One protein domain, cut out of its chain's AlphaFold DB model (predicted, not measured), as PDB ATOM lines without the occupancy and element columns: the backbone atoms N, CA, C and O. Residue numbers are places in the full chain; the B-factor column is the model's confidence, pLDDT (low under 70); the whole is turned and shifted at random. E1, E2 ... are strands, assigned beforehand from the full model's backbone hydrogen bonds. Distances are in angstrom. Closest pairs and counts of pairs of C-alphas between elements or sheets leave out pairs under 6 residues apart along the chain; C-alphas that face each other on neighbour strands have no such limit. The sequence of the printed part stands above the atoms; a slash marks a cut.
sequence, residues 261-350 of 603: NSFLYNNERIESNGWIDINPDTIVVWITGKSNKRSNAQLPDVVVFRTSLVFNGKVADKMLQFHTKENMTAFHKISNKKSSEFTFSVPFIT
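What this domain is: This is residues 261 to 350 of the 603 residues of an uncharacterized protein of Tritrichomonas foetus (UniProt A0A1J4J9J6). Two antiparallel sheets stand partly face to face with their strands crossed, as a small sandwich: E2, E1, E8, E7 and E6 on one side, and E3, E4 and E5 on the other. E2 runs on into E3 at one corner, a tight link joins E5 to E6 at another, and the long link of residues 325 to 339 lies over one open end. The printed part has 90 residues, with no named helix and eight named strands, E1 to E8 in that order along it; the class is all strand. The sheet orders are E2 - E1 - E8 - E7 - E6 and E3 - E4 - E5. The whole is compact, with a radius of gyration of the C-alphas of 12.4 A and spans of 33 by 29 by 21 A.

Where its parts are: E1 is residues 262 to 265, beginning at C-alpha 262 (542.710, 392.808, 374.020), and E2 is residues 268 to 270. E3, residues 272 to 278, is 18.9 A long, and E4, residues 282 to 290, is the longest strand at 22.8 A, beginning at C-alpha 282 (525.427, 392.243, 362.948). E5 is residues 302 to 306, 13.2 A. E6, residues 310 to 316, measures 17.4 A, and E7, residues 319 to 324, 16.7 A. E8, residues 340 to 345, also 16.7 A, ends at C-alpha 345 (543.237, 396.542, 370.166).

How they stand to each other: In the larger sheet E1 and E2 form a hairpin, with N 270 and O 263 2.8 A apart, within hydrogen-bond range. E1 is antiparallel to E8 at 164 degrees, with N 264 and O 343 2.7 A apart. E6, E7 and E8 are a meander, each strand the antiparallel neighbour of the one before; N 344 and O 320 are 2.8 A apart, as are N 314 and O 321. E3, E4 and E5 are a second meander, with N 277 and O 284 2.8 A apart and N 285 and O 303 2.8 A. E2 runs on into E3 across one residue at 92 degrees. The closest C-alphas of E1 and E3, those of Ser 262 and Ser 272, are 5.0 A apart; those of E5 and E7, Phe 305 and Thr 324, are 7.9 A apart. E4 is apart from E1 and E8, for instance.

The domain as a whole: The two farthest C-alphas, those of Pro 280 and Lys 293, are 35.5 A apart. The printed part has no cut. The links from E4 to E5, 11 residues, and from E7 to E8, 15 residues, are long; the others are tight. The mean pLDDT of the printed part is 87.8, and residues 292 to 297 are under 70.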
ATOM      1  N   ASN A 261     543.618 391.603 370.082       93.94
ATOM      2  CA  ASN A 261     544.485 391.020 371.118       93.94
ATOM      3  C   ASN A 261     544.006 391.282 372.549       93.94
ATOM      4  O   ASN A 261     544.335 390.530 373.462       93.94
ATOM      5  N   SER A 262     543.298 392.387 372.748       93.81
ATOM      6  CA  SER A 262     542.710 392.808 374.020       93.81
ATOM      7  C   SER A 262     541.578 393.785 373.733       93.81
ATOM      8  O   SER A 262     541.496 394.332 372.624       93.81
ATOM      9  N   PHE A 263     540.711 394.025 374.712       95.19
ATOM     10  CA  PHE A 263     539.731 395.098 374.605       95.19
ATOM     11  C   PHE A 263     539.459 395.773 375.945       95.19
ATOM     12  O   PHE A 263     539.746 395.230 377.008       95.19
ATOM     13  N   LEU A 264     538.918 396.982 375.882       94.25
ATOM     14  CA  LEU A 264     538.400 397.731 377.013       94.25
ATOM     15  C   LEU A 264     536.874 397.692 376.960       94.25
ATOM     16  O   LEU A 264     536.290 397.942 375.903       94.25
ATOM     17  N   TYR A 265     536.242 397.426 378.099       93.50
ATOM     18  CA  TYR A 265     534.809 397.605 378.303       93.50
ATOM     19  C   TYR A 265     534.592 398.740 379.300       93.50
ATOM     20  O   TYR A 265     534.966 398.616 380.461       93.50
ATOM     21  N   ASN A 266     534.011 399.861 378.867       92.69
ATOM     22  CA  ASN A 266     533.820 401.049 379.711       92.69
ATOM     23  C   ASN A 266     535.113 401.540 380.402       92.69
ATOM     24  O   ASN A 266     535.066 401.988 381.551       92.69
ATOM     25  N   ASN A 267     536.240 401.477 379.682       91.25
ATOM     26  CA  ASN A 267     537.615 401.747 380.135       91.25
ATOM     27  C   ASN A 267     538.240 400.693 381.067       91.25
ATOM     28  O   ASN A 267     539.403 400.838 381.438       91.25
ATOM     29  N   GLU A 268     537.535 399.606 381.380       90.94
ATOM     30  CA  GLU A 268     538.099 398.465 382.106       90.94
ATOM     31  C   GLU A 268     538.779 397.500 381.137       90.94
ATOM     32  O   GLU A 268     538.158 397.019 380.185       90.94
ATOM     33  N   ARG A 269     540.062 397.206 381.368       90.50
ATOM     34  CA  ARG A 269     540.845 396.339 380.482       90.50
ATOM     35  C   ARG A 269     540.499 394.868 380.678       90.50
ATOM     36  O   ARG A 269     540.613 394.328 381.774       90.50
ATOM     37  N   ILE A 270     540.169 394.210 379.573       90.06
ATOM     38  CA  ILE A 270     539.892 392.783 379.492       90.06
ATOM     39  C   ILE A 270     540.985 392.136 378.635       90.06
ATOM     40  O   ILE A 270     541.091 392.352 377.425       90.06
ATOM     41  N   GLU A 271     541.830 391.343 379.297       89.44
ATOM     42  CA  GLU A 271     542.933 390.604 378.674       89.44
ATOM     43  C   GLU A 271     542.397 389.327 378.015       89.44
ATOM     44  O   GLU A 271     542.545 388.212 378.529       89.44
ATOM     45  N   SER A 272     541.726 389.507 376.884       91.12
ATOM     46  CA  SER A 272     541.246 388.421 376.036       91.12
ATOM     47  C   SER A 272     541.427 388.763 374.569       91.12
ATOM     48  O   SER A 272     541.286 389.924 374.191       91.12
ATOM     49  N   ASN A 273     541.669 387.753 373.747       93.56
ATOM     50  CA  ASN A 273     541.816 387.899 372.305       93.56
ATOM     51  C   ASN A 273     540.684 387.184 371.556       93.56
ATOM     52  O   ASN A 273     539.905 386.419 372.137       93.56
ATOM     53  N   GLY A 274     540.602 387.452 370.256       95.75
ATOM     54  CA  GLY A 274     539.661 386.786 369.372       95.75
ATOM     55  C   GLY A 274     539.431 387.556 368.081       95.75
ATOM     56  O   GLY A 274     540.355 388.162 367.537       95.75
ATOM     57  N   TRP A 275     538.188 387.523 367.605       96.75
ATOM     58  CA  TRP A 275     537.802 388.046 366.297       96.75
ATOM     59  C   TRP A 275     536.572 388.946 366.373       96.75
ATOM     60  O   TRP A 275     535.662 388.707 367.167       96.75
ATOM     61  N   ILE A 276     536.544 389.976 365.535       97.06
ATOM     62  CA  ILE A 276     535.382 390.820 365.266       97.06
ATOM     63  C   ILE A 276     534.952 390.529 363.834       97.06
ATOM     64  O   ILE A 276     535.651 390.888 362.887       97.06
ATOM     65  N   ASP A 277     533.792 389.908 363.684       96.81
ATOM     66  CA  ASP A 277     533.196 389.616 362.391       96.81
ATOM     67  C   ASP A 277     532.146 390.676 362.060       96.81
ATOM     68  O   ASP A 277     531.203 390.908 362.820       96.81
ATOM     69  N   ILE A 278     532.311 391.336 360.916       93.81
ATOM     70  CA  ILE A 278     531.380 392.351 360.422       93.81
ATOM     71  C   ILE A 278     530.495 391.706 359.357       93.81
ATOM     72  O   ILE A 278     530.956 391.405 358.253       93.81
ATOM     73  N   ASN A 279     529.219 391.530 359.700       90.50
ATOM     74  CA  ASN A 279     528.178 390.963 358.846       90.50
ATOM     75  C   ASN A 279     527.274 392.081 358.272       90.50
ATOM     76  O   ASN A 279     527.365 393.246 358.684       90.50
ATOM     77  N   PRO A 280     526.344 391.762 357.348       85.38
ATOM     78  CA  PRO A 280     525.378 392.734 356.841       85.38
ATOM     79  C   PRO A 280     524.457 393.337 357.904       85.38
ATOM     80  O   PRO A 280     524.096 394.494 357.762       85.38
ATOM     81  N   ASP A 281     524.098 392.628 358.973       86.44
ATOM     82  CA  ASP A 281     523.159 393.159 359.980       86.44
ATOM     83  C   ASP A 281     523.729 393.165 361.403       86.44
ATOM     84  O   ASP A 281     523.233 393.880 362.284       86.44
ATOM     85  N   THR A 282     524.832 392.454 361.627       91.44
ATOM     86  CA  THR A 282     525.427 392.243 362.948       91.44
ATOM     87  C   THR A 282     526.932 392.509 362.959       91.44
ATOM     88  O   THR A 282     527.622 392.362 361.954       91.44
ATOM     89  N   ILE A 283     527.445 392.895 364.124       94.00
ATOM     90  CA  ILE A 283     528.866 392.814 364.466       94.00
ATOM     91  C   ILE A 283     528.977 391.719 365.524       94.00
ATOM     92  O   ILE A 283     528.352 391.824 366.579       94.00
ATOM     93  N   VAL A 284     529.731 390.662 365.242       95.69
ATOM     94  CA  VAL A 284     529.899 389.517 366.144       95.69
ATOM     95  C   VAL A 284     531.309 389.544 366.710       95.69
ATOM     96  O   VAL A 284     532.279 389.557 365.967       95.69
ATOM     97  N   VAL A 285     531.434 389.561 368.030       96.00
ATOM     98  CA  VAL A 285     532.717 389.518 368.729       96.00
ATOM     99  C   VAL A 285     532.885 388.138 369.341       96.00
ATOM    100  O   VAL A 285     532.184 387.786 370.289       96.00
ATOM    101  N   TRP A 286     533.823 387.368 368.806       95.81
ATOM    102  CA  TRP A 286     534.239 386.074 369.331       95.81
ATOM    103  C   TRP A 286     535.363 386.268 370.344       95.81
ATOM    104  O   TRP A 286     536.370 386.909 370.045       95.81
ATOM    105  N   ILE A 287     535.200 385.711 371.542       93.69
ATOM    106  CA  ILE A 287     536.183 385.754 372.629       93.69
ATOM    107  C   ILE A 287     536.775 384.352 372.769       93.69
ATOM    108  O   ILE A 287     536.149 383.459 373.341       93.69
ATOM    109  N   THR A 288     537.971 384.143 372.217       90.38
ATOM    110  CA  THR A 288     538.588 382.809 372.109       90.38
ATOM    111  C   THR A 288     539.615 382.557 373.210       90.38
ATOM    112  O   THR A 288     539.602 381.491 373.822       90.38
ATOM    113  N   GLY A 289     540.463 383.536 373.531       84.00
ATOM    114  CA  GLY A 289     541.425 383.432 374.628       84.00
ATOM    115  C   GLY A 289     540.921 384.120 375.886       84.00
ATOM    116  O   GLY A 289     540.949 385.343 375.975       84.00
ATOM    117  N   LYS A 290     540.508 383.346 376.894       80.75
ATOM    118  CA  LYS A 290     540.142 383.871 378.218       80.75
ATOM    119  C   LYS A 290     541.333 383.727 379.158       80.75
ATOM    120  O   LYS A 290     541.687 382.617 379.553       80.75
ATOM    121  N   SER A 291     541.986 384.835 379.517       70.12
ATOM    122  CA  SER A 291     543.052 384.772 380.517       70.12
ATOM    123  C   SER A 291     542.440 384.551 381.910       70.12
ATOM    124  O   SER A 291     541.882 385.446 382.537       70.12
ATOM    125  N   ASN A 292     542.546 383.322 382.420       54.41
ATOM    126  CA  ASN A 292     541.955 382.876 383.694       54.41
ATOM    127  C   ASN A 292     542.500 383.578 384.961       54.41
ATOM    128  O   ASN A 292     542.243 383.121 386.070       54.41
ATOM    129  N   LYS A 293     543.307 384.639 384.842       57.16
ATOM    130  CA  LYS A 293     544.196 385.068 385.932       57.16
ATOM    131  C   LYS A 293     543.734 386.279 386.742       57.16
ATOM    132  O   LYS A 293     544.296 386.481 387.812       57.16
ATOM    133  N   ARG A 294     542.781 387.103 386.279       53.41
ATOM    134  CA  ARG A 294     542.451 388.363 386.991       53.41
ATOM    135  C   ARG A 294     540.975 388.723 387.128       53.41
ATOM    136  O   ARG A 294     540.638 389.421 388.076       53.41
ATOM    137  N   SER A 295     540.085 388.245 386.262       54.78
ATOM    138  CA  SER A 295     538.657 388.552 386.372       54.78
ATOM    139  C   SER A 295     537.866 387.323 386.818       54.78
ATOM    140  O   SER A 295     537.671 386.399 386.037       54.78
ATOM    141  N   ASN A 296     537.296 387.355 388.027       54.25
ATOM    142  CA  ASN A 296     536.220 386.434 388.447       54.25
ATOM    143  C   ASN A 296     534.930 386.590 387.599       54.25
ATOM    144  O   ASN A 296     533.901 385.970 387.880       54.25
ATOM    145  N   ALA A 297     534.946 387.458 386.584       64.69
ATOM    146  CA  ALA A 297     533.866 387.630 385.631       64.69
ATOM    147  C   ALA A 297     533.921 386.516 384.576       64.69
ATOM    148  O   ALA A 297     534.865 386.412 383.796       64.69
ATOM    149  N   GLN A 298     532.879 385.686 384.551       79.19
ATOM    150  CA  GLN A 298     532.648 384.713 383.492       79.19
ATOM    151  C   GLN A 298     532.285 385.470 382.208       79.19
ATOM    152  O   GLN A 298     531.146 385.896 382.038       79.19
ATOM    153  N   LEU A 299     533.272 385.680 381.334       85.31
ATOM    154  CA  LEU A 299     533.055 386.309 380.032       85.31
ATOM    155  C   LEU A 299     532.252 385.379 379.109       85.31
ATOM    156  O   LEU A 299     532.488 384.161 379.130       85.31
ATOM    157  N   PRO A 300     531.352 385.920 378.268       89.69
ATOM    158  CA  PRO A 300     530.700 385.138 377.223       89.69
ATOM    159  C   PRO A 300     531.720 384.651 376.178       89.69
ATOM    160  O   PRO A 300     532.810 385.206 376.057       89.69
ATOM    161  N   ASP A 301     531.386 383.596 375.433       88.88
ATOM    162  CA  ASP A 301     532.189 383.140 374.279       88.88
ATOM    163  C   ASP A 301     531.994 384.044 373.056       88.88
ATOM    164  O   ASP A 301     532.887 384.196 372.227       88.88
ATOM    165  N   VAL A 302     530.801 384.625 372.932       92.94
ATOM    166  CA  VAL A 302     530.389 385.426 371.787       92.94
ATOM    167  C   VAL A 302     529.503 386.574 372.245       92.94
ATOM    168  O   VAL A 302     528.694 386.428 373.164       92.94
ATOM    169  N   VAL A 303     529.651 387.723 371.598       93.31
ATOM    170  CA  VAL A 303     528.791 388.887 371.781       93.31
ATOM    171  C   VAL A 303     528.290 389.334 370.418       93.31
ATOM    172  O   VAL A 303     529.084 389.580 369.517       93.31
ATOM    173  N   VAL A 304     526.975 389.442 370.259       93.06
ATOM    174  CA  VAL A 304     526.350 389.802 368.984       93.06
ATOM    175  C   VAL A 304     525.716 391.173 369.124       93.06
ATOM    176  O   VAL A 304     524.765 391.351 369.882       93.06
ATOM    177  N   PHE A 305     526.225 392.139 368.374       91.94
ATOM    178  CA  PHE A 305     525.674 393.482 368.320       91.94
ATOM    179  C   PHE A 305     524.835 393.638 367.062       91.94
ATOM    180  O   PHE A 305     525.326 393.459 365.947       91.94
ATOM    181  N   ARG A 306     523.574 394.045 367.218       89.62
ATOM    182  CA  ARG A 306     522.794 394.539 366.080       89.62
ATOM    183  C   ARG A 306     523.409 395.844 365.621       89.62
ATOM    184  O   ARG A 306     523.550 396.778 366.411       89.62
ATOM    185  N   THR A 307     523.725 395.942 364.339       88.56
ATOM    186  CA  THR A 307     524.417 397.129 363.829       88.56
ATOM    187  C   THR A 307     523.575 398.400 364.022       88.56
ATOM    188  O   THR A 307     524.127 399.481 364.204       88.56
ATOM    189  N   SER A 308     522.241 398.287 364.048       87.88
ATOM    190  CA  SER A 308     521.308 399.395 364.320       87.88
ATOM    191  C   SER A 308     521.410 399.977 365.739       87.88
ATOM    192  O   SER A 308     520.916 401.077 365.995       87.88
ATOM    193  N   LEU A 309     522.046 399.256 366.665       88.75
ATOM    194  CA  LEU A 309     522.232 399.658 368.061       88.75
ATOM    195  C   LEU A 309     523.654 400.155 368.346       88.75
ATOM    196  O   LEU A 309     523.894 400.718 369.416       88.75
ATOM    197  N   VAL A 310     524.562 399.998 367.379       91.31
ATOM    198  CA  VAL A 310     525.956 400.442 367.447       91.31
ATOM    199  C   VAL A 310     526.086 401.860 366.893       91.31
ATOM    200  O   VAL A 310     525.566 402.183 365.827       91.31
ATOM    201  N   PHE A 311     526.798 402.727 367.608       91.06
ATOM    202  CA  PHE A 311     527.022 404.116 367.213       91.06
ATOM    203  C   PHE A 311     528.411 404.614 367.636       91.06
ATOM    204  O   PHE A 311     529.151 403.933 368.342       91.06
ATOM    205  N   ASN A 312     528.780 405.814 367.172       90.62
ATOM    206  CA  ASN A 312     530.071 406.455 367.463       90.62
ATOM    207  C   ASN A 312     531.295 405.569 367.162       90.62
ATOM    208  O   ASN A 312     532.279 405.594 367.896       90.62
ATOM    209  N   GLY A 313     531.226 404.810 366.067       92.50
ATOM    210  CA  GLY A 313     532.331 404.000 365.563       92.50
ATOM    211  C   GLY A 313     533.529 404.850 365.153       92.50
ATOM    212  O   GLY A 313     533.373 405.791 364.367       92.50
ATOM    213  N   LYS A 314     534.713 404.516 365.661       94.19
ATOM    214  CA  LYS A 314     535.986 405.169 365.336       94.19
ATOM    215  C   LYS A 314     537.082 404.120 365.194       94.19
ATOM    216  O   LYS A 314     537.050 403.095 365.868       94.19
ATOM    217  N   VAL A 315     538.054 404.399 364.330       93.38
ATOM    218  CA  VAL A 315     539.311 403.652 364.279       93.38
ATOM    219  C   VAL A 315     540.452 404.657 364.315       93.38
ATOM    220  O   VAL A 315     540.498 405.549 363.469       93.38
ATOM    221  N   ALA A 316     541.332 404.538 365.303       91.94
ATOM    222  CA  ALA A 316     542.514 405.379 365.475       91.94
ATOM    223  C   ALA A 316     543.610 404.560 366.159       91.94
ATOM    224  O   ALA A 316     543.294 403.723 366.994       91.94
ATOM    225  N   ASP A 317     544.874 404.756 365.787       90.94
ATOM    226  CA  ASP A 317     546.032 404.146 366.463       90.94
ATOM    227  C   ASP A 317     545.925 402.627 366.692       90.94
ATOM    228  O   ASP A 317     546.269 402.114 367.753       90.94
ATOM    229  N   LYS A 318     545.436 401.888 365.683       92.56
ATOM    230  CA  LYS A 318     545.189 400.430 365.759       92.56
ATOM    231  C   LYS A 318     544.180 400.030 366.846       92.56
ATOM    232  O   LYS A 318     544.182 398.893 367.314       92.56
ATOM    233  N   MET A 319     543.298 400.950 367.215       95.19
ATOM    234  CA  MET A 319     542.184 400.739 368.128       95.19
ATOM    235  C   MET A 319     540.873 400.916 367.370       95.19
ATOM    236  O   MET A 319     540.686 401.905 366.662       95.19
ATOM    237  N   LEU A 320     539.958 399.962 367.525       96.38
ATOM    238  CA  LEU A 320     538.598 400.023 366.999       96.38
ATOM    239  C   LEU A 320     537.645 400.261 368.164       96.38
ATOM    240  O   LEU A 320     537.582 399.461 369.091       96.38
ATOM    241  N   GLN A 321     536.892 401.353 368.116       96.31
ATOM    242  CA  GLN A 321     536.025 401.793 369.203       96.31
ATOM    243  C   GLN A 321     534.589 401.955 368.719       96.31
ATOM    244  O   GLN A 321     534.357 402.489 367.632       96.31
ATOM    245  N   PHE A 322     533.616 401.551 369.533       95.25
ATOM    246  CA  PHE A 322     532.205 401.875 369.323       95.25
ATOM    247  C   PHE A 322     531.405 401.852 370.627       95.25
ATOM    248  O   PHE A 322     531.842 401.332 371.651       95.25
ATOM    249  N   HIS A 323     530.201 402.416 370.569       93.19
ATOM    250  CA  HIS A 323     529.238 402.422 371.665       93.19
ATOM    251  C   HIS A 323     527.998 401.619 371.272       93.19
ATOM    252  O   HIS A 323     527.626 401.590 370.098       93.19
ATOM    253  N   THR A 324     527.325 401.014 372.248       91.44
ATOM    254  CA  THR A 324     525.984 400.436 372.070       91.44
ATOM    255  C   THR A 324     524.979 401.060 373.035       91.44
ATOM    256  O   THR A 324     525.323 401.494 374.138       91.44
ATOM    257  N   LYS A 325     523.720 401.147 372.586       84.50
ATOM    258  CA  LYS A 325     522.594 401.645 373.393       84.50
ATOM    259  C   LYS A 325     522.143 400.630 374.443       84.50
ATOM    260  O   LYS A 325     521.421 401.002 375.366       84.50
ATOM    261  N   GLU A 326     522.528 399.369 374.280       81.25
ATOM    262  CA  GLU A 326     522.123 398.285 375.164       81.25
ATOM    263  C   GLU A 326     523.025 398.186 376.394       81.25
ATOM    264  O   GLU A 326     524.251 398.342 376.339       81.25
ATOM    265  N   ASN A 327     522.386 397.891 377.524       76.75
ATOM    266  CA  ASN A 327     523.089 397.510 378.730       76.75
ATOM    267  C   ASN A 327     523.399 396.007 378.665       76.75
ATOM    268  O   ASN A 327     522.486 395.185 378.588       76.75
ATOM    269  N   MET A 328     524.682 395.648 378.694       83.62
ATOM    270  CA  MET A 328     525.135 394.272 378.508       83.62
ATOM    271  C   MET A 328     525.222 393.556 379.857       83.62
ATOM    272  O   MET A 328     526.239 393.627 380.543       83.62
ATOM    273  N   THR A 329     524.171 392.819 380.223       82.94
ATOM    274  CA  THR A 329     524.093 392.078 381.500       82.94
ATOM    275  C   THR A 329     525.271 391.126 381.718       82.94
ATOM    276  O   THR A 329     525.766 391.003 382.838       82.94
ATOM    277  N   ALA A 330     525.790 390.518 380.645       83.25
ATOM    278  CA  ALA A 330     526.971 389.652 380.683       83.25
ATOM    279  C   ALA A 330     528.244 390.363 381.191       83.25
ATOM    280  O   ALA A 330     529.161 389.707 381.679       83.25
ATOM    281  N   PHE A 331     528.293 391.696 381.115       86.69
ATOM    282  CA  PHE A 331     529.433 392.515 381.519       86.69
ATOM    283  C   PHE A 331     529.170 393.355 382.785       86.69
ATOM    284  O   PHE A 331     530.058 394.089 383.212       86.69
ATOM    285  N   HIS A 332     528.014 393.209 383.453       86.19
ATOM    286  CA  HIS A 332     527.679 393.960 384.685       86.19
ATOM    287  C   HIS A 332     528.702 393.786 385.807       86.19
ATOM    288  O   HIS A 332     529.016 394.729 386.526       86.19
ATOM    289  N   LYS A 333     529.290 392.591 385.932       85.12
ATOM    290  CA  LYS A 333     530.355 392.338 386.919       85.12
ATOM    291  C   LYS A 333     531.625 393.156 386.667       85.12
ATOM    292  O   LYS A 333     532.441 393.272 387.572       85.12
ATOM    293  N   ILE A 334     531.803 393.660 385.448       85.94
ATOM    294  CA  ILE A 334     532.954 394.464 385.033       85.94
ATOM    295  C   ILE A 334     532.586 395.946 385.127       85.94
ATOM    296  O   ILE A 334     533.313 396.722 385.733       85.94
ATOM    297  N   SER A 335     531.436 396.346 384.578       84.25
ATOM    298  CA  SER A 335     530.950 397.720 384.682       84.25
ATOM    299  C   SER A 335     529.425 397.790 384.610       84.25
ATOM    300  O   SER A 335     528.803 397.148 383.769       84.25
ATOM    301  N   ASN A 336     528.832 398.633 385.461       80.50
ATOM    302  CA  ASN A 336     527.385 398.874 385.536       80.50
ATOM    303  C   ASN A 336     526.938 400.156 384.805       80.50
ATOM    304  O   ASN A 336     525.814 400.623 385.003       80.50
ATOM    305  N   LYS A 337     527.804 400.776 383.988       81.00
ATOM    306  CA  LYS A 337     527.423 401.981 383.230       81.00
ATOM    307  C   LYS A 337     526.334 401.647 382.206       81.00
ATOM    308  O   LYS A 337     526.386 400.626 381.531       81.00
ATOM    309  N   LYS A 338     525.351 402.548 382.075       72.12
ATOM    310  CA  LYS A 338     524.167 402.356 381.217       72.12
ATOM    311  C   LYS A 338     524.513 402.265 379.726       72.12
ATOM    312  O   LYS A 338     523.908 401.465 379.022       72.12
ATOM    313  N   SER A 339     525.448 403.085 379.249       78.31
ATOM    314  CA  SER A 339     526.011 402.965 377.901       78.31
ATOM    315  C   SER A 339     527.229 402.055 377.942       78.31
ATOM    316  O   SER A 339     528.126 402.284 378.753       78.31
ATOM    317  N   SER A 340     527.264 401.072 377.049       90.69
ATOM    318  CA  SER A 340     528.411 400.183 376.908       90.69
ATOM    319  C   SER A 340     529.341 400.707 375.816       90.69
ATOM    320  O   SER A 340     528.936 400.855 374.661       90.69
ATOM    321  N   GLU A 341     530.582 400.978 376.187       94.25
ATOM    322  CA  GLU A 341     531.673 401.366 375.301       94.25
ATOM    323  C   GLU A 341     532.643 400.197 375.144       94.25
ATOM    324  O   GLU A 341     533.100 399.624 376.134       94.25
ATOM    325  N   PHE A 342     532.972 399.868 373.898       96.06
ATOM    326  CA  PHE A 342     533.954 398.847 373.564       96.06
ATOM    327  C   PHE A 342     535.106 399.469 372.787       96.06
ATOM    328  O   PHE A 342     534.878 400.161 371.795       96.06
ATOM    329  N   THR A 343     536.336 399.179 373.211       97.00
ATOM    330  CA  THR A 343     537.558 399.577 372.500       97.00
ATOM    331  C   THR A 343     538.471 398.372 372.321       97.00
ATOM    332  O   THR A 343     539.010 397.861 373.293       97.00
ATOM    333  N   PHE A 344     538.670 397.917 371.092       97.38
ATOM    334  CA  PHE A 344     539.460 396.737 370.747       97.38
ATOM    335  C   PHE A 344     540.840 397.124 370.223       97.38
ATOM    336  O   PHE A 344     540.948 397.962 369.331       97.38
ATOM    337  N   SER A 345     541.881 396.454 370.712       96.94
ATOM    338  CA  SER A 345     543.237 396.542 370.166       96.94
ATOM    339  C   SER A 345     543.373 395.627 368.950       96.94
ATOM    340  O   SER A 345     543.482 394.409 369.108       96.94
ATOM    341  N   VAL A 346     543.431 396.218 367.755       96.38
ATOM    342  CA  VAL A 346     543.411 395.555 366.439       96.38
ATOM    343  C   VAL A 346     544.705 395.842 365.653       96.38
ATOM    344  O   VAL A 346     544.724 396.641 364.715       96.38
ATOM    345  N   PRO A 347     545.840 395.217 366.021       89.88
ATOM    346  CA  PRO A 347     547.159 395.608 365.514       89.88
ATOM    347  C   PRO A 347     547.364 395.424 364.002       89.88
ATOM    348  O   PRO A 347     548.275 396.045 363.447       89.88
ATOM    349  N   PHE A 348     546.535 394.598 363.357       91.56
ATOM    350  CA  PHE A 348     546.663 394.191 361.954       91.56
ATOM    351  C   PHE A 348     545.497 394.652 361.064       91.56
ATOM    352  O   PHE A 348     545.300 394.098 359.989       91.56
ATOM    353  N   ILE A 349     544.727 395.659 361.488       91.94
ATOM    354  CA  ILE A 349     543.576 396.141 360.714       91.94
ATOM    355  C   ILE A 349     544.005 396.861 359.420       91.94
ATOM    356  O   ILE A 349     544.854 397.756 359.420       91.94
ATOM    357  N   THR A 350     543.396 396.481 358.302       90.75
ATOM    358  CA  THR A 350     543.629 397.043 356.967       90.75
ATOM    359  C   THR A 350     542.687 398.208 356.667       90.75
ATOM    360  O   THR A 350     541.595 398.323 357.224       90.75
TER     361      THR A 350